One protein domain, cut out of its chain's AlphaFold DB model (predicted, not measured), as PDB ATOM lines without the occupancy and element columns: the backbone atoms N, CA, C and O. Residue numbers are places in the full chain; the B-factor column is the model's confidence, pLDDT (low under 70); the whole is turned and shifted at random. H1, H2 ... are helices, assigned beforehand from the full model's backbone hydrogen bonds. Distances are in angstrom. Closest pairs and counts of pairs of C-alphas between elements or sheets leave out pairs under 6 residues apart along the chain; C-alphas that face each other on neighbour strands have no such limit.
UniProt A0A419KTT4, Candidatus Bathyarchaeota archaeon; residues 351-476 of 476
ATOM      1  N   ALA A 351     -53.373 -10.818  23.604       95.62
ATOM      2  CA  ALA A 351     -54.334 -10.248  22.667       95.62
ATOM      3  C   ALA A 351     -53.723  -9.098  21.856       95.62
ATOM      4  O   ALA A 351     -53.851  -9.092  20.634       95.62
ATOM      5  N   GLU A 352     -53.016  -8.167  22.508       94.25
ATOM      6  CA  GLU A 352     -52.292  -7.088  21.822       94.25
ATOM      7  C   GLU A 352     -51.291  -7.655  20.814       94.25
ATOM      8  O   GLU A 352     -51.304  -7.251  19.653       94.25
ATOM      9  N   TYR A 353     -50.486  -8.641  21.217       93.69
ATOM     10  CA  TYR A 353     -49.490  -9.262  20.350       93.69
ATOM     11  C   TYR A 353     -50.117  -9.925  19.116       93.69
ATOM     12  O   TYR A 353     -49.661  -9.692  17.995       93.69
ATOM     13  N   LEU A 354     -51.175 -10.722  19.298       95.62
ATOM     14  CA  LEU A 354     -51.846 -11.412  18.194       95.62
ATOM     15  C   LEU A 354     -52.557 -10.426  17.260       95.62
ATOM     16  O   LEU A 354     -52.397 -10.518  16.044       95.62
ATOM     17  N   LEU A 355     -53.290  -9.449  17.806       94.88
ATOM     18  CA  LEU A 355     -53.931  -8.401  17.007       94.88
ATOM     19  C   LEU A 355     -52.895  -7.589  16.234       94.88
ATOM     20  O   LEU A 355     -53.092  -7.300  15.057       94.88
ATOM     21  N   ARG A 356     -51.761  -7.267  16.861       92.38
ATOM     22  CA  ARG A 356     -50.664  -6.560  16.204       92.38
ATOM     23  C   ARG A 356     -50.126  -7.320  14.997       92.38
ATOM     24  O   ARG A 356     -49.880  -6.699  13.969       92.38
ATOM     25  N   VAL A 357     -49.932  -8.631  15.116       91.69
ATOM     26  CA  VAL A 357     -49.361  -9.444  14.032       91.69
ATOM     27  C   VAL A 357     -50.380  -9.739  12.930       91.69
ATOM     28  O   VAL A 357     -50.028  -9.660  11.758       91.69
ATOM     29  N   TYR A 358     -51.630 -10.062  13.274       94.50
ATOM     30  CA  TYR A 358     -52.618 -10.523  12.289       94.50
ATOM     31  C   TYR A 358     -53.537  -9.430  11.740       94.50
ATOM     32  O   TYR A 358     -54.034  -9.570  10.626       94.50
ATOM     33  N   VAL A 359     -53.784  -8.358  12.497       94.88
ATOM     34  CA  VAL A 359     -54.767  -7.319  12.137       94.88
ATOM     35  C   VAL A 359     -54.085  -5.979  11.893       94.88
ATOM     36  O   VAL A 359     -54.267  -5.370  10.843       94.88
ATOM     37  N   PHE A 360     -53.268  -5.518  12.840       93.38
ATOM     38  CA  PHE A 360     -52.674  -4.180  12.809       93.38
ATOM     39  C   PHE A 360     -51.286  -4.124  12.165       93.38
ATOM     40  O   PHE A 360     -50.637  -3.081  12.195       93.38
ATOM     41  N   TRP A 361     -50.845  -5.202  11.517       89.62
ATOM     42  CA  TRP A 361     -49.584  -5.230  10.779       89.62
ATOM     43  C   TRP A 361     -49.437  -4.083   9.755       89.62
ATOM     44  O   TRP A 361     -48.354  -3.501   9.688       89.62
ATOM     45  N   PRO A 362     -50.490  -3.644   9.026       92.44
ATOM     46  CA  PRO A 362     -50.391  -2.491   8.127       92.44
ATOM     47  C   PRO A 362     -49.952  -1.185   8.809       92.44
ATOM     48  O   PRO A 362     -49.256  -0.379   8.196       92.44
ATOM     49  N   PHE A 363     -50.295  -0.982  10.087       90.31
ATOM     50  CA  PHE A 363     -49.889   0.217  10.828       90.31
ATOM     51  C   PHE A 363     -48.375   0.286  11.037       90.31
ATOM     52  O   PHE A 363     -47.828   1.386  11.087       90.31
ATOM     53  N   LEU A 364     -47.681  -0.858  11.087       89.00
ATOM     54  CA  LEU A 364     -46.217  -0.889  11.126       89.00
ATOM     55  C   LEU A 364     -45.599  -0.337   9.842       89.00
ATOM     56  O   LEU A 364     -44.574   0.330   9.912       89.00
ATOM     57  N   PHE A 365     -46.215  -0.563   8.682       88.19
ATOM     58  CA  PHE A 365     -45.713  -0.005   7.425       88.19
ATOM     59  C   PHE A 365     -45.960   1.502   7.313       88.19
ATOM     60  O   PHE A 365     -45.132   2.207   6.745       88.19
ATOM     61  N   ILE A 366     -47.072   1.998   7.869       92.12
ATOM     62  CA  ILE A 366     -47.446   3.421   7.803       92.12
ATOM     63  C   ILE A 366     -46.673   4.253   8.834       92.12
ATOM     64  O   ILE A 366     -46.106   5.290   8.505       92.12
ATOM     65  N   PHE A 367     -46.656   3.807  10.091       91.69
ATOM     66  CA  PHE A 367     -46.124   4.567  11.226       91.69
ATOM     67  C   PHE A 367     -44.754   4.066  11.705       91.69
ATOM     68  O   PHE A 367     -44.158   4.648  12.615       91.69
ATOM     69  N   GLY A 368     -44.238   2.981  11.124       90.88
ATOM     70  CA  GLY A 368     -42.949   2.408  11.497       90.88
ATOM     71  C   GLY A 368     -42.888   1.983  12.967       90.88
ATOM     72  O   GLY A 368     -43.870   1.558  13.581       90.88
ATOM     73  N   TYR A 369     -41.708   2.153  13.561       88.25
ATOM     74  CA  TYR A 369     -41.451   1.834  14.968       88.25
ATOM     75  C   TYR A 369     -42.205   2.735  15.959       88.25
ATOM     76  O   TYR A 369     -42.349   2.358  17.122       88.25
ATOM     77  N   PHE A 370     -42.725   3.890  15.525       90.25
ATOM     78  CA  PHE A 370     -43.505   4.766  16.401       90.25
ATOM     79  C   PHE A 370     -44.800   4.090  16.870       90.25
ATOM     80  O   PHE A 370     -45.162   4.196  18.039       90.25
ATOM     81  N   TYR A 371     -45.444   3.303  16.003       90.50
ATOM     82  CA  TYR A 371     -46.601   2.496  16.393       90.50
ATOM     83  C   TYR A 371     -46.257   1.501  17.513       90.50
ATOM     84  O   TYR A 371     -47.000   1.403  18.487       90.50
ATOM     85  N   LEU A 372     -45.107   0.816  17.429       88.31
ATOM     86  CA  LEU A 372     -44.661  -0.109  18.480       88.31
ATOM     87  C   LEU A 372     -44.414   0.610  19.803       88.31
ATOM     88  O   LEU A 372     -44.796   0.101  20.855       88.31
ATOM     89  N   PHE A 373     -43.811   1.798  19.751       89.75
ATOM     90  CA  PHE A 373     -43.599   2.626  20.933       89.75
ATOM     91  C   PHE A 373     -44.927   3.012  21.600       89.75
ATOM     92  O   PHE A 373     -45.054   2.882  22.818       89.75
ATOM     93  N   VAL A 374     -45.928   3.438  20.821       91.00
ATOM     94  CA  VAL A 374     -47.256   3.813  21.336       91.00
ATOM     95  C   VAL A 374     -47.995   2.599  21.898       91.00
ATOM     96  O   VAL A 374     -48.499   2.667  23.017       91.00
ATOM     97  N   ALA A 375     -48.020   1.481  21.167       90.06
ATOM     98  CA  ALA A 375     -48.680   0.253  21.603       90.06
ATOM     99  C   ALA A 375     -48.075  -0.280  22.911       90.06
ATOM    100  O   ALA A 375     -48.802  -0.576  23.859       90.06
ATOM    101  N   LEU A 376     -46.742  -0.325  23.003       88.62
ATOM    102  CA  LEU A 376     -46.051  -0.771  24.211       88.62
ATOM    103  C   LEU A 376     -46.308   0.176  25.388       88.62
ATOM    104  O   LEU A 376     -46.656  -0.279  26.477       88.62
ATOM    105  N   SER A 377     -46.210   1.488  25.161       90.50
ATOM    106  CA  SER A 377     -46.511   2.497  26.182       90.50
ATOM    107  C   SER A 377     -47.950   2.375  26.692       90.50
ATOM    108  O   SER A 377     -48.175   2.467  27.896       90.50
ATOM    109  N   ALA A 378     -48.918   2.090  25.814       92.25
ATOM    110  CA  ALA A 378     -50.310   1.875  26.201       92.25
ATOM    111  C   ALA A 378     -50.486   0.636  27.096       92.25
ATOM    112  O   ALA A 378     -51.185   0.711  28.105       92.25
ATOM    113  N   VAL A 379     -49.821  -0.482  26.780       91.50
ATOM    114  CA  VAL A 379     -49.858  -1.701  27.608       91.50
ATOM    115  C   VAL A 379     -49.301  -1.438  29.009       91.50
ATOM    116  O   VAL A 379     -49.956  -1.774  29.997       91.50
ATOM    117  N   TYR A 380     -48.130  -0.800  29.114       91.44
ATOM    118  CA  TYR A 380     -47.546  -0.451  30.414       91.44
ATOM    119  C   TYR A 380     -48.404   0.561  31.177       91.44
ATOM    120  O   TYR A 380     -48.580   0.420  32.383       91.44
ATOM    121  N   PHE A 381     -49.004   1.536  30.490       93.62
ATOM    122  CA  PHE A 381     -49.912   2.489  31.122       93.62
ATOM    123  C   PHE A 381     -51.174   1.809  31.674       93.62
ATOM    124  O   PHE A 381     -51.603   2.126  32.779       93.62
ATOM    125  N   ILE A 382     -51.740   0.829  30.961       93.62
ATOM    126  CA  ILE A 382     -52.864   0.025  31.467       93.62
ATOM    127  C   ILE A 382     -52.432  -0.822  32.673       93.62
ATOM    128  O   ILE A 382     -53.201  -0.953  33.625       93.62
ATOM    129  N   ALA A 383     -51.207  -1.360  32.680       93.00
ATOM    130  CA  ALA A 383     -50.685  -2.109  33.824       93.00
ATOM    131  C   ALA A 383     -50.662  -1.266  35.118       93.00
ATOM    132  O   ALA A 383     -51.019  -1.780  36.178       93.00
ATOM    133  N   LYS A 384     -50.418   0.052  35.020       95.06
ATOM    134  CA  LYS A 384     -50.497   0.993  36.159       95.06
ATOM    135  C   LYS A 384     -51.869   1.003  36.847       95.06
ATOM    136  O   LYS A 384     -51.967   1.285  38.043       95.06
ATOM    137  N   PHE A 385     -52.945   0.657  36.135       95.94
ATOM    138  CA  PHE A 385     -54.283   0.555  36.726       95.94
ATOM    139  C   PHE A 385     -54.412  -0.638  37.676       95.94
ATOM    140  O   PHE A 385     -55.108  -0.528  38.687       95.94
ATOM    141  N   PHE A 386     -53.745  -1.754  37.369       95.38
ATOM    142  CA  PHE A 386     -53.734  -2.951  38.214       95.38
ATOM    143  C   PHE A 386     -52.939  -2.704  39.497       95.38
ATOM    144  O   PHE A 386     -53.445  -2.979  40.579       95.38
ATOM    145  N   GLU A 387     -51.779  -2.063  39.390       95.50
ATOM    146  CA  GLU A 387     -50.953  -1.651  40.536       95.50
ATOM    147  C   GLU A 387     -51.701  -0.703  41.481       95.50
ATOM    148  O   GLU A 387     -51.821  -0.935  42.683       95.50
ATOM    149  N   ALA A 388     -52.316   0.342  40.924       95.81
ATOM    150  CA  ALA A 388     -53.122   1.264  41.711       95.81
ATOM    151  C   ALA A 388     -54.360   0.578  42.318       95.81
ATOM    152  O   ALA A 388     -54.807   0.930  43.410       95.81
ATOM    153  N   LYS A 389     -54.973  -0.385  41.624       96.31
ATOM    154  CA  LYS A 389     -56.069  -1.191  42.185       96.31
ATOM    155  C   LYS A 389     -55.565  -2.035  43.355       96.31
ATOM    156  O   LYS A 389     -56.261  -2.069  44.365       96.31
ATOM    157  N   ALA A 390     -54.394  -2.657  43.248       96.81
ATOM    158  CA  ALA A 390     -53.813  -3.454  44.320       96.81
ATOM    159  C   ALA A 390     -53.533  -2.619  45.579       96.81
ATOM    160  O   ALA A 390     -53.925  -3.030  46.670       96.81
ATOM    161  N   ASP A 391     -53.002  -1.399  45.432       96.81
ATOM    162  CA  ASP A 391     -52.847  -0.453  46.552       96.81
ATOM    163  C   ASP A 391     -54.176  -0.181  47.271       96.81
ATOM    164  O   ASP A 391     -54.265  -0.181  48.500       96.81
ATOM    165  N   LEU A 392     -55.232   0.043  46.488       95.38
ATOM    166  CA  LEU A 392     -56.546   0.398  47.008       95.38
ATOM    167  C   LEU A 392     -57.246  -0.797  47.662       95.38
ATOM    168  O   LEU A 392     -57.861  -0.654  48.715       95.38
ATOM    169  N   GLU A 393     -57.151  -1.984  47.061       96.00
ATOM    170  CA  GLU A 393     -57.693  -3.215  47.637       96.00
ATOM    171  C   GLU A 393     -56.981  -3.591  48.939       96.00
ATOM    172  O   GLU A 393     -57.664  -3.940  49.906       96.00
ATOM    173  N   ALA A 394     -55.656  -3.446  49.005       95.94
ATOM    174  CA  ALA A 394     -54.886  -3.624  50.231       95.94
ATOM    175  C   ALA A 394     -55.344  -2.650  51.321       95.94
ATOM    176  O   ALA A 394     -55.685  -3.081  52.423       95.94
ATOM    177  N   ALA A 395     -55.456  -1.358  50.996       95.12
ATOM    178  CA  ALA A 395     -55.958  -0.347  51.922       95.12
ATOM    179  C   ALA A 395     -57.363  -0.680  52.453       95.12
ATOM    180  O   ALA A 395     -57.600  -0.597  53.657       95.12
ATOM    181  N   ILE A 396     -58.285  -1.107  51.583       94.75
ATOM    182  CA  ILE A 396     -59.660  -1.466  51.967       94.75
ATOM    183  C   ILE A 396     -59.691  -2.717  52.849       94.75
ATOM    184  O   ILE A 396     -60.442  -2.772  53.821       94.75
ATOM    185  N   LYS A 397     -58.916  -3.750  52.501       95.44
ATOM    186  CA  LYS A 397     -58.946  -5.038  53.208       95.44
ATOM    187  C   LYS A 397     -58.211  -5.011  54.538       95.44
ATOM    188  O   LYS A 397     -58.626  -5.708  55.463       95.44
ATOM    189  N   LEU A 398     -57.151  -4.219  54.636       95.00
ATOM    190  CA  LEU A 398     -56.321  -4.137  55.832       95.00
ATOM    191  C   LEU A 398     -56.705  -2.963  56.739       95.00
ATOM    192  O   LEU A 398     -56.502  -3.051  57.944       95.00
ATOM    193  N   GLY A 399     -57.306  -1.905  56.186       91.88
ATOM    194  CA  GLY A 399     -57.797  -0.739  56.928       91.88
ATOM    195  C   GLY A 399     -56.750   0.345  57.203       91.88
ATOM    196  O   GLY A 399     -57.107   1.385  57.744       91.88
ATOM    197  N   ASN A 400     -55.490   0.145  56.799       89.62
ATOM    198  CA  ASN A 400     -54.368   1.035  57.119       89.62
ATOM    199  C   ASN A 400     -53.648   1.538  55.848       89.62
ATOM    200  O   ASN A 400     -52.548   1.083  55.537       89.62
ATOM    201  N   PRO A 401     -54.230   2.486  55.085       94.25
ATOM    202  CA  PRO A 401     -53.605   3.007  53.862       94.25
ATOM    203  C   PRO A 401     -52.272   3.725  54.114       94.25
ATOM    204  O   PRO A 401     -51.383   3.686  53.267       94.25
ATOM    205  N   LYS A 402     -52.122   4.371  55.277       93.62
ATOM    206  CA  LYS A 402     -50.911   5.128  55.634       93.62
ATOM    207  C   LYS A 402     -49.691   4.224  55.804       93.62
ATOM    208  O   LYS A 402     -48.644   4.549  55.263       93.62
ATOM    209  N   THR A 403     -49.862   3.063  56.434       94.94
ATOM    210  CA  THR A 403     -48.794   2.070  56.609       94.94
ATOM    211  C   THR A 403     -48.263   1.565  55.262       94.94
ATOM    212  O   THR A 403     -47.056   1.447  55.068       94.94
ATOM    213  N   LEU A 404     -49.139   1.346  54.269       96.25
ATOM    214  CA  LEU A 404     -48.690   1.012  52.911       96.25
ATOM    215  C   LEU A 404     -47.923   2.175  52.262       96.25
ATOM    216  O   LEU A 404     -46.924   1.952  51.579       96.25
ATOM    217  N   ALA A 405     -48.367   3.416  52.474       95.44
ATOM    218  CA  ALA A 405     -47.679   4.597  51.962       95.44
ATOM    219  C   ALA A 405     -46.274   4.753  52.574       95.44
ATOM    220  O   ALA A 405     -45.331   5.091  51.860       95.44
ATOM    221  N   GLU A 406     -46.119   4.466  53.868       93.69
ATOM    222  CA  GLU A 406     -44.836   4.460  54.582       93.69
ATOM    223  C   GLU A 406     -43.902   3.363  54.064       93.69
ATOM    224  O   GLU A 406     -42.768   3.669  53.682       93.69
ATOM    225  N   ALA A 407     -44.405   2.137  53.898       95.62
ATOM    226  CA  ALA A 407     -43.654   1.039  53.293       95.62
ATOM    227  C   ALA A 407     -43.153   1.393  51.880       95.62
ATOM    228  O   ALA A 407     -41.968   1.253  51.568       95.62
ATOM    229  N   LEU A 408     -44.035   1.928  51.025       94.94
ATOM    230  CA  LEU A 408     -43.688   2.397  49.681       94.94
ATOM    231  C   LEU A 408     -42.623   3.503  49.714       94.94
ATOM    232  O   LEU A 408     -41.706   3.512  48.886       94.94
ATOM    233  N   ARG A 409     -42.711   4.412  50.692       93.75
ATOM    234  CA  ARG A 409     -41.738   5.488  50.893       93.75
ATOM    235  C   ARG A 409     -40.363   4.948  51.287       93.75
ATOM    236  O   ARG A 409     -39.375   5.412  50.721       93.75
ATOM    237  N   LYS A 410     -40.294   3.966  52.198       92.62
ATOM    238  CA  LYS A 410     -39.040   3.305  52.610       92.62
ATOM    239  C   LYS A 410     -38.400   2.548  51.447       92.62
ATOM    240  O   LYS A 410     -37.234   2.772  51.138       92.62
ATOM    241  N   ILE A 411     -39.156   1.705  50.739       91.00
ATOM    242  CA  ILE A 411     -38.608   0.873  49.650       91.00
ATOM    243  C   ILE A 411     -38.148   1.739  48.467       91.00
ATOM    244  O   ILE A 411     -37.093   1.501  47.879       91.00
ATOM    245  N   GLY A 412     -38.929   2.760  48.106       89.88
ATOM    246  CA  GLY A 412     -38.718   3.535  46.886       89.88
ATOM    247  C   GLY A 412     -38.142   4.939  47.083       89.88
ATOM    248  O   GLY A 412     -38.231   5.764  46.171       89.88
ATOM    249  N   PHE A 413     -37.518   5.234  48.228       90.19
ATOM    250  CA  PHE A 413     -37.006   6.574  48.552       90.19
ATOM    251  C   PHE A 413     -36.082   7.173  47.471       90.19
ATOM    252  O   PHE A 413     -36.155   8.369  47.186       90.19
ATOM    253  N   ARG A 414     -35.251   6.351  46.805       88.12
ATOM    254  CA  ARG A 414     -34.399   6.794  45.683       88.12
ATOM    255  C   ARG A 414     -35.220   7.284  44.493       88.12
ATOM    256  O   ARG A 414     -34.863   8.281  43.878       88.12
ATOM    257  N   ARG A 415     -36.317   6.599  44.169       87.62
ATOM    258  CA  ARG A 415     -37.222   6.994  43.083       87.62
ATOM    259  C   ARG A 415     -37.950   8.292  43.435       87.62
ATOM    260  O   ARG A 415     -37.993   9.200  42.612       87.62
ATOM    261  N   LEU A 416     -38.406   8.428  44.684       88.50
ATOM    262  CA  LEU A 416     -39.020   9.667  45.177       88.50
ATOM    263  C   LEU A 416     -38.103  10.883  45.037       88.50
ATOM    264  O   LEU A 416     -38.584  11.960  44.693       88.50
ATOM    265  N   GLN A 417     -36.791  10.728  45.250       86.75
ATOM    266  CA  GLN A 417     -35.840  11.822  45.031       86.75
ATOM    267  C   GLN A 417     -35.885  12.361  43.598       86.75
ATOM    268  O   GLN A 417     -35.886  13.577  43.411       86.75
ATOM    269  N   PHE A 418     -35.947  11.480  42.596       86.06
ATOM    270  CA  PHE A 418     -36.030  11.885  41.191       86.06
ATOM    271  C   PHE A 418     -37.402  12.469  40.847       86.06
ATOM    272  O   PHE A 418     -37.486  13.515  40.207       86.06
ATOM    273  N   GLU A 419     -38.479  11.863  41.349       87.00
ATOM    274  CA  GLU A 419     -39.865  12.289  41.107       87.00
ATOM    275  C   GLU A 419     -40.231  13.660  41.708       87.00
ATOM    276  O   GLU A 419     -41.290  14.224  41.413       87.00
ATOM    277  N   ARG A 420     -39.355  14.254  42.526       81.81
ATOM    278  CA  ARG A 420     -39.493  15.650  42.976       81.81
ATOM    279  C   ARG A 420     -39.347  16.656  41.842       81.81
ATOM    280  O   ARG A 420     -39.932  17.734  41.912       81.81
ATOM    281  N   MET A 421     -38.585  16.313  40.808       82.38
ATOM    282  CA  MET A 421     -38.392  17.165  39.642       82.38
ATOM    283  C   MET A 421     -39.574  16.997  38.670       82.38
ATOM    284  O   MET A 421     -39.832  15.876  38.227       82.38
ATOM    285  N   PRO A 422     -40.283  18.079  38.282       80.25
ATOM    286  CA  PRO A 422     -41.462  17.984  37.412       80.25
ATOM    287  C   PRO A 422     -41.204  17.261  36.083       80.25
ATOM    288  O   PRO A 422     -42.039  16.484  35.627       80.25
ATOM    289  N   THR A 423     -40.021  17.452  35.493       81.06
ATOM    290  CA  THR A 423     -39.599  16.780  34.253       81.06
ATOM    291  C   THR A 423     -39.558  15.259  34.389       81.06
ATOM    292  O   THR A 423     -40.007  14.552  33.489       81.06
ATOM    293  N   TYR A 424     -39.083  14.753  35.529       83.94
ATOM    294  CA  TYR A 424     -39.014  13.320  35.796       83.94
ATOM    295  C   TYR A 424     -40.401  12.716  36.035       83.94
ATOM    296  O   TYR A 424     -40.639  11.589  35.621       83.94
ATOM    297  N   ARG A 425     -41.357  13.464  36.607       86.19
ATOM    298  CA  ARG A 425     -42.728  12.958  36.824       86.19
ATOM    299  C   ARG A 425     -43.385  12.497  35.529       86.19
ATOM    300  O   ARG A 425     -43.973  11.421  35.492       86.19
ATOM    301  N   LEU A 426     -43.275  13.294  34.465       86.62
ATOM    302  CA  LEU A 426     -43.850  12.932  33.170       86.62
ATOM    303  C   LEU A 426     -43.141  11.716  32.556       86.62
ATOM    304  O   LEU A 426     -43.796  10.834  32.002       86.62
ATOM    305  N   GLN A 427     -41.815  11.652  32.685       87.19
ATOM    306  CA  GLN A 427     -41.031  10.513  32.216       87.19
ATOM    307  C   GLN A 427     -41.423   9.216  32.938       87.19
ATOM    308  O   GLN A 427     -41.560   8.189  32.283       87.19
ATOM    309  N   GLU A 428     -41.664   9.254  34.248       88.50
ATOM    310  CA  GLU A 428     -42.092   8.088  35.036       88.50
ATOM    311  C   GLU A 428     -43.486   7.577  34.632       88.50
ATOM    312  O   GLU A 428     -43.744   6.370  34.598       88.50
ATOM    313  N   TRP A 429     -44.390   8.484  34.249       91.31
ATOM    314  CA  TRP A 429     -45.695   8.102  33.709       91.31
ATOM    315  C   TRP A 429     -45.610   7.435  32.332       91.31
ATOM    316  O   TRP A 429     -46.361   6.497  32.069       91.31
ATOM    317  N   LEU A 430     -44.725   7.918  31.458       88.38
ATOM    318  CA  LEU A 430     -44.534   7.378  30.104       88.38
ATOM    319  C   LEU A 430     -43.547   6.201  30.055       88.38
ATOM    320  O   LEU A 430     -43.446   5.522  29.035       88.38
ATOM    321  N   GLY A 431     -42.809   5.969  31.139       86.00
ATOM    322  CA  GLY A 431     -41.842   4.891  31.253       86.00
ATOM    323  C   GLY A 431     -42.500   3.518  31.149       86.00
ATOM    324  O   GLY A 431     -43.627   3.302  31.598       86.00
ATOM    325  N   TRP A 432     -41.760   2.562  30.586       87.44
ATOM    326  CA  TRP A 432     -42.150   1.149  30.499       87.44
ATOM    327  C   TRP A 432     -41.943   0.423  31.832       87.44
ATOM    328  O   TRP A 432     -41.229  -0.571  31.931       87.44
ATOM    329  N   ASP A 433     -42.564   0.977  32.866       85.38
ATOM    330  CA  ASP A 433     -42.678   0.425  34.205       85.38
ATOM    331  C   ASP A 433     -44.173   0.234  34.488       85.38
ATOM    332  O   ASP A 433     -44.938   1.196  34.335       85.38
ATOM    333  N   PRO A 434     -44.629  -0.974  34.862       85.94
ATOM    334  CA  PRO A 434     -46.032  -1.194  35.180       85.94
ATOM    335  C   PRO A 434     -46.487  -0.411  36.416       85.94
ATOM    336  O   PRO A 434     -47.683  -0.208  36.570       85.94
ATOM    337  N   HIS A 435     -45.581   0.077  37.267       89.69
ATOM    338  CA  HIS A 435     -45.946   0.845  38.454       89.69
ATOM    339  C   HIS A 435     -46.229   2.317  38.118       89.69
ATOM    340  O   HIS A 435     -45.449   2.959  37.404       89.69
ATOM    341  N   PRO A 436     -47.327   2.902  38.633       93.12
ATOM    342  CA  PRO A 436     -47.495   4.347  38.641       93.12
ATOM    343  C   PRO A 436     -46.342   5.022  39.400       93.12
ATOM    344  O   PRO A 436     -45.752   4.388  40.282       93.12
ATOM    345  N   PRO A 437     -46.058   6.309  39.123       94.12
ATOM    346  CA  PRO A 437     -45.070   7.063  39.883       94.12
ATOM    347  C   PRO A 437     -45.325   6.982  41.387       94.12
ATOM    348  O   PRO A 437     -46.468   7.027  41.859       94.12
ATOM    349  N   LEU A 438     -44.251   6.868  42.149       93.12
ATOM    350  CA  LEU A 438     -44.315   6.572  43.571       93.12
ATOM    351  C   LEU A 438     -44.928   7.721  44.380       93.12
ATOM    352  O   LEU A 438     -45.749   7.472  45.263       93.12
ATOM    353  N   TYR A 439     -44.619   8.974  44.029       91.50
ATOM    354  CA  TYR A 439     -45.225  10.164  44.631       91.50
ATOM    355  C   TYR A 439     -46.754  10.138  44.504       91.50
ATOM    356  O   TYR A 439     -47.465  10.524  45.431       91.50
ATOM    357  N   PHE A 440     -47.264   9.658  43.364       94.31
ATOM    358  CA  PHE A 440     -48.694   9.564  43.100       94.31
ATOM    359  C   PHE A 440     -49.332   8.469  43.956       94.31
ATOM    360  O   PHE A 440     -50.358   8.720  44.587       94.31
ATOM    361  N   ARG A 441     -48.711   7.282  44.033       95.81
ATOM    362  CA  ARG A 441     -49.207   6.164  44.859       95.81
ATOM    363  C   ARG A 441     -49.296   6.550  46.337       95.81
ATOM    364  O   ARG A 441     -50.345   6.369  46.953       95.81
ATOM    365  N   ILE A 442     -48.233   7.147  46.874       94.25
ATOM    366  CA  ILE A 442     -48.159   7.594  48.274       94.25
ATOM    367  C   ILE A 442     -49.207   8.673  48.549       94.25
ATOM    368  O   ILE A 442     -50.040   8.501  49.439       94.25
ATOM    369  N   ALA A 443     -49.241   9.742  47.745       91.94
ATOM    370  CA  ALA A 443     -50.199  10.829  47.938       91.94
ATOM    371  C   ALA A 443     -51.650  10.341  47.842       91.94
ATOM    372  O   ALA A 443     -52.529  10.822  48.558       91.94
ATOM    373  N   ARG A 444     -51.918   9.373  46.962       93.94
ATOM    374  CA  ARG A 444     -53.235   8.757  46.822       93.94
ATOM    375  C   ARG A 444     -53.645   8.001  48.081       93.94
ATOM    376  O   ARG A 444     -54.768   8.200  48.530       93.94
ATOM    377  N   LEU A 445     -52.761   7.187  48.653       94.81
ATOM    378  CA  LEU A 445     -53.025   6.445  49.888       94.81
ATOM    379  C   LEU A 445     -53.234   7.380  51.086       94.81
ATOM    380  O   LEU A 445     -54.185   7.213  51.843       94.81
ATOM    381  N   GLU A 446     -52.406   8.415  51.225       91.88
ATOM    382  CA  GLU A 446     -52.493   9.368  52.341       91.88
ATOM    383  C   GLU A 446     -53.757  10.237  52.313       91.88
ATOM    384  O   GLU A 446     -54.228  10.687  53.360       91.88
ATOM    385  N   ARG A 447     -54.338  10.457  51.127       91.00
ATOM    386  CA  ARG A 447     -55.610  11.179  50.962       91.00
ATOM    387  C   ARG A 447     -56.830  10.355  51.384       91.00
ATOM    388  O   ARG A 447     -57.902  10.936  51.570       91.00
ATOM    389  N   ILE A 448     -56.703   9.035  51.542       90.56
ATOM    390  CA  ILE A 448     -57.819   8.170  51.941       90.56
ATOM    391  C   ILE A 448     -58.129   8.407  53.422       90.56
ATOM    392  O   ILE A 448     -57.421   7.937  54.310       90.56
ATOM    393  N   LYS A 449     -59.216   9.137  53.686       83.31
ATOM    394  CA  LYS A 449     -59.756   9.333  55.042       83.31
ATOM    395  C   LYS A 449     -60.696   8.207  55.464       83.31
ATOM    396  O   LYS A 449     -60.712   7.835  56.629       83.31
ATOM    397  N   ASP A 450     -61.465   7.684  54.513       85.12
ATOM    398  CA  ASP A 450     -62.445   6.627  54.737       85.12
ATOM    399  C   ASP A 450     -62.403   5.618  53.584       85.12
ATOM    400  O   ASP A 450     -62.804   5.911  52.453       85.12
ATOM    401  N   VAL A 451     -61.916   4.415  53.889       83.81
ATOM    402  CA  VAL A 451     -61.816   3.301  52.939       83.81
ATOM    403  C   VAL A 451     -63.186   2.777  52.491       83.81
ATOM    404  O   VAL A 451     -63.292   2.214  51.403       83.81
ATOM    405  N   THR A 452     -64.246   2.979  53.281       79.81
ATOM    406  CA  THR A 452     -65.593   2.456  52.985       79.81
ATOM    407  C   THR A 452     -66.296   3.217  51.862       79.81
ATOM    408  O   THR A 452     -67.182   2.679  51.196       79.81
ATOM    409  N   SER A 453     -65.850   4.445  51.584       82.94
ATOM    410  CA  SER A 453     -66.354   5.273  50.484       82.94
ATOM    411  C   SER A 453     -66.035   4.700  49.091       82.94
ATOM    412  O   SER A 453     -66.697   5.034  48.103       82.94
ATOM    413  N   ILE A 454     -65.055   3.795  48.994       85.56
ATOM    414  CA  ILE A 454     -64.580   3.235  47.730       85.56
ATOM    415  C   ILE A 454     -65.384   1.982  47.366       85.56
ATOM    416  O   ILE A 454     -65.126   0.884  47.853       85.56
ATOM    417  N   LYS A 455     -66.333   2.126  46.434       83.88
ATOM    418  CA  LYS A 455     -67.179   1.007  45.972       83.88
ATOM    419  C   LYS A 455     -66.554   0.163  44.858       83.88
ATOM    420  O   LYS A 455     -66.735  -1.050  44.828       83.88
ATOM    421  N   HIS A 456     -65.824   0.793  43.933       92.00
ATOM    422  CA  HIS A 456     -65.264   0.131  42.747       92.00
ATOM    423  C   HIS A 456     -63.764   0.423  42.612       92.00
ATOM    424  O   HIS A 456     -63.395   1.370  41.911       92.00
ATOM    425  N   PRO A 457     -62.890  -0.389  43.240       92.00
ATOM    426  CA  PRO A 457     -61.460  -0.100  43.301       92.00
ATOM    427  C   PRO A 457     -60.805   0.055  41.927       92.00
ATOM    428  O   PRO A 457     -60.046   0.991  41.709       92.00
ATOM    429  N   PHE A 458     -61.150  -0.805  40.964       93.81
ATOM    430  CA  PHE A 458     -60.549  -0.756  39.629       93.81
ATOM    431  C   PHE A 458     -60.961   0.489  38.832       93.81
ATOM    432  O   PHE A 458     -60.110   1.169  38.267       93.81
ATOM    433  N   ILE A 459     -62.253   0.844  38.839       94.38
ATOM    434  CA  ILE A 459     -62.753   2.050  38.153       94.38
ATOM    435  C   ILE A 459     -62.142   3.305  38.780       94.38
ATOM    436  O   ILE A 459     -61.737   4.220  38.062       94.38
ATOM    437  N   GLN A 460     -62.049   3.337  40.111       94.44
ATOM    438  CA  GLN A 460     -61.405   4.431  40.829       94.44
ATOM    439  C   GLN A 460     -59.928   4.545  40.435       94.44
ATOM    440  O   GLN A 460     -59.474   5.629  40.087       94.44
ATOM    441  N   SER A 461     -59.196   3.429  40.379       95.81
ATOM    442  CA  SER A 461     -57.798   3.404  39.935       95.81
ATOM    443  C   SER A 461     -57.596   3.886  38.505       95.81
ATOM    444  O   SER A 461     -56.629   4.602  38.256       95.81
ATOM    445  N   ILE A 462     -58.491   3.560  37.572       96.19
ATOM    446  CA  ILE A 462     -58.425   4.094  36.204       96.19
ATOM    447  C   ILE A 462     -58.568   5.621  36.228       96.19
ATOM    448  O   ILE A 462     -57.730   6.327  35.669       96.19
ATOM    449  N   LYS A 463     -59.602   6.137  36.908       95.88
ATOM    450  CA  LYS A 463     -59.851   7.584  37.011       95.88
ATOM    451  C   LYS A 463     -58.671   8.317  37.645       95.88
ATOM    452  O   LYS A 463     -58.221   9.320  37.097       95.88
ATOM    453  N   ASP A 464     -58.161   7.797  38.757       94.94
ATOM    454  CA  ASP A 464     -57.070   8.420  39.503       94.94
ATOM    455  C   ASP A 464     -55.772   8.434  38.689       94.94
ATOM    456  O   ASP A 464     -55.095   9.457  38.657       94.94
ATOM    457  N   ASN A 465     -55.426   7.338  37.999       95.62
ATOM    458  CA  ASN A 465     -54.221   7.295  37.164       95.62
ATOM    459  C   ASN A 465     -54.311   8.261  35.978       95.62
ATOM    460  O   ASN A 465     -53.347   8.966  35.694       95.62
ATOM    461  N   ILE A 466     -55.462   8.329  35.300       95.25
ATOM    462  CA  ILE A 466     -55.663   9.282  34.199       95.25
ATOM    463  C   ILE A 466     -55.547  10.719  34.721       95.25
ATOM    464  O   ILE A 466     -54.868  11.540  34.108       95.25
ATOM    465  N   ALA A 467     -56.162  11.025  35.868       94.81
ATOM    466  CA  ALA A 467     -56.061  12.343  36.486       94.81
ATOM    467  C   ALA A 467     -54.613  12.689  36.880       94.81
ATOM    468  O   ALA A 467     -54.143  13.775  36.547       94.81
ATOM    469  N   GLY A 468     -53.895  11.760  37.519       93.06
ATOM    470  CA  GLY A 468     -52.495  11.940  37.917       93.06
ATOM    471  C   GLY A 468     -51.550  12.126  36.729       93.06
ATOM    472  O   GLY A 468     -50.647  12.963  36.779       93.06
ATOM    473  N   PHE A 469     -51.795  11.415  35.627       93.44
ATOM    474  CA  PHE A 469     -51.067  11.598  34.376       93.44
ATOM    475  C   PHE A 469     -51.308  12.984  33.766       93.44
ATOM    476  O   PHE A 469     -50.358  13.675  33.403       93.44
ATOM    477  N   LEU A 470     -52.567  13.431  33.699       92.50
ATOM    478  CA  LEU A 470     -52.913  14.766  33.197       92.50
ATOM    479  C   LEU A 470     -52.344  15.885  34.081       92.50
ATOM    480  O   LEU A 470     -51.922  16.920  33.568       92.50
ATOM    481  N   GLU A 471     -52.299  15.684  35.399       89.75
ATOM    482  CA  GLU A 471     -51.668  16.615  36.339       89.75
ATOM    483  C   GLU A 471     -50.162  16.750  36.070       89.75
ATOM    484  O   GLU A 471     -49.639  17.865  36.064       89.75
ATOM    485  N   ALA A 472     -49.477  15.650  35.742       86.44
ATOM    486  CA  ALA A 472     -48.059  15.677  35.386       86.44
ATOM    487  C   ALA A 472     -47.760  16.516  34.126       86.44
ATOM    488  O   ALA A 472     -46.666  17.067  34.020       86.44
ATOM    489  N   PHE A 473     -48.718  16.678  33.204       81.50
ATOM    490  CA  PHE A 473     -48.584  17.595  32.061       81.50
ATOM    491  C   PHE A 473     -48.805  19.068  32.412       81.50
ATOM    492  O   PHE A 473     -48.262  19.937  31.731       81.50
ATOM    493  N   ARG A 474     -49.623  19.359  33.432       75.94
ATOM    494  CA  ARG A 474     -49.990  20.733  33.818       75.94
ATOM    495  C   ARG A 474     -48.924  21.431  34.658       75.94
ATOM    496  O   ARG A 474     -48.910  22.652  34.692       75.94
ATOM    497  N   LEU A 475     -48.046  20.678  35.317       59.78
ATOM    498  CA  LEU A 475     -46.983  21.191  36.194       59.78
ATOM    499  C   LEU A 475     -45.754  21.734  35.427       59.78
ATOM    500  O   LEU A 475     -44.623  21.560  35.884       59.78
ATOM    501  N   ARG A 476     -45.969  22.357  34.261       48.94
ATOM    502  CA  ARG A 476     -44.928  23.039  33.475       48.94
ATOM    503  C   ARG A 476     -44.813  24.510  33.831       48.94
ATOM    504  O   ARG A 476     -45.874  25.155  33.963       48.94
TER     505      ARG A 476
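What this domain is: This is residues 351 to 476 of the 476 residues of a protein of Candidatus Bathyarchaeota archaeon (UniProt A0A419KTT4). One long helix, H3, makes the longest axis; at its beginning H2 and H1 fold back as a small hook, and along the rest of it the other helices gather as a cluster, in which H4, H7 and H8 pack on residues 384 to 395 of H3, H6 packs on H8, and H5 packs on H7 away from H3. H8 crosses H3 steeply, and the turn of the hook, residues 365 to 370, stands free. The printed part has 126 residues, with eight named helices, H1 to H8 in that order, and no named strand; the class is all helix. The whole is elongated, spanning 50 by 32 by 25 A, and only just loose, close to compact, with a radius of gyration of the C-alphas of 16.7 A.

Where its parts are: H3, residues 369 to 398, is 43.9 A long, from C-alpha 369 at (-41.451, 1.834, 14.968) to C-alpha 398 at (-56.321, -4.137, 55.832). Before it come H1, residues 351 to 358, beginning at C-alpha 351 at (-54.334, -10.248, 22.667), and H2, residues 361 to 367. After it come H4, residues 401 to 411 and 15.7 A long, H5, residues 413 to 419, H6, residues 422 to 430, H7, residues 438 to 446, and H8, residues 457 to 474 and 25.6 A long.

How they stand to each other: H3 is the hub, touching five helices, and the helix packing is mostly crossed. H8 touches H3 at a steep tilt of 55 degrees, opposite ways; the closest C-alphas, of Lys 389 and Phe 458, are 5.2 A apart. H7 touches H3 at a shallow tilt of 28 degrees, the same way, closest at the C-alphas of Ala 388 and Arg 441, 7.0 A. H4 touches H7 at a shallow tilt of 25 degrees, opposite ways, with the C-alphas of Ala 405 and Ile 442 closest at 4.8 A. H6 touches H8, closest at the C-alphas of Leu 426 and Ala 472, 5.5 A. H5 touches H7, closest at the C-alphas of Leu 416 and Tyr 439, 6.2 A, and is apart from H3. H2 and H3 touch only at the corner, only just, with 3 pairs of C-alphas within 8 A, the closest those of Leu 364 and Tyr 371, 6.3 A; H1 is near H3. Every O i to N i+4 pair is within hydrogen-bond range in H1, H4, H7 and H8, against 2 of 3 in H2, 24 of 26 in H3, 2 of 3 in H5 and 3 of 5 in H6.

The domain as a whole: The C-alphas farthest apart, of Phe 365 and Gly 399, are 51.0 A apart. The printed part has no cut and no long link. The mean pLDDT of the printed part is 90.5; residues 475 to 476 are under 70.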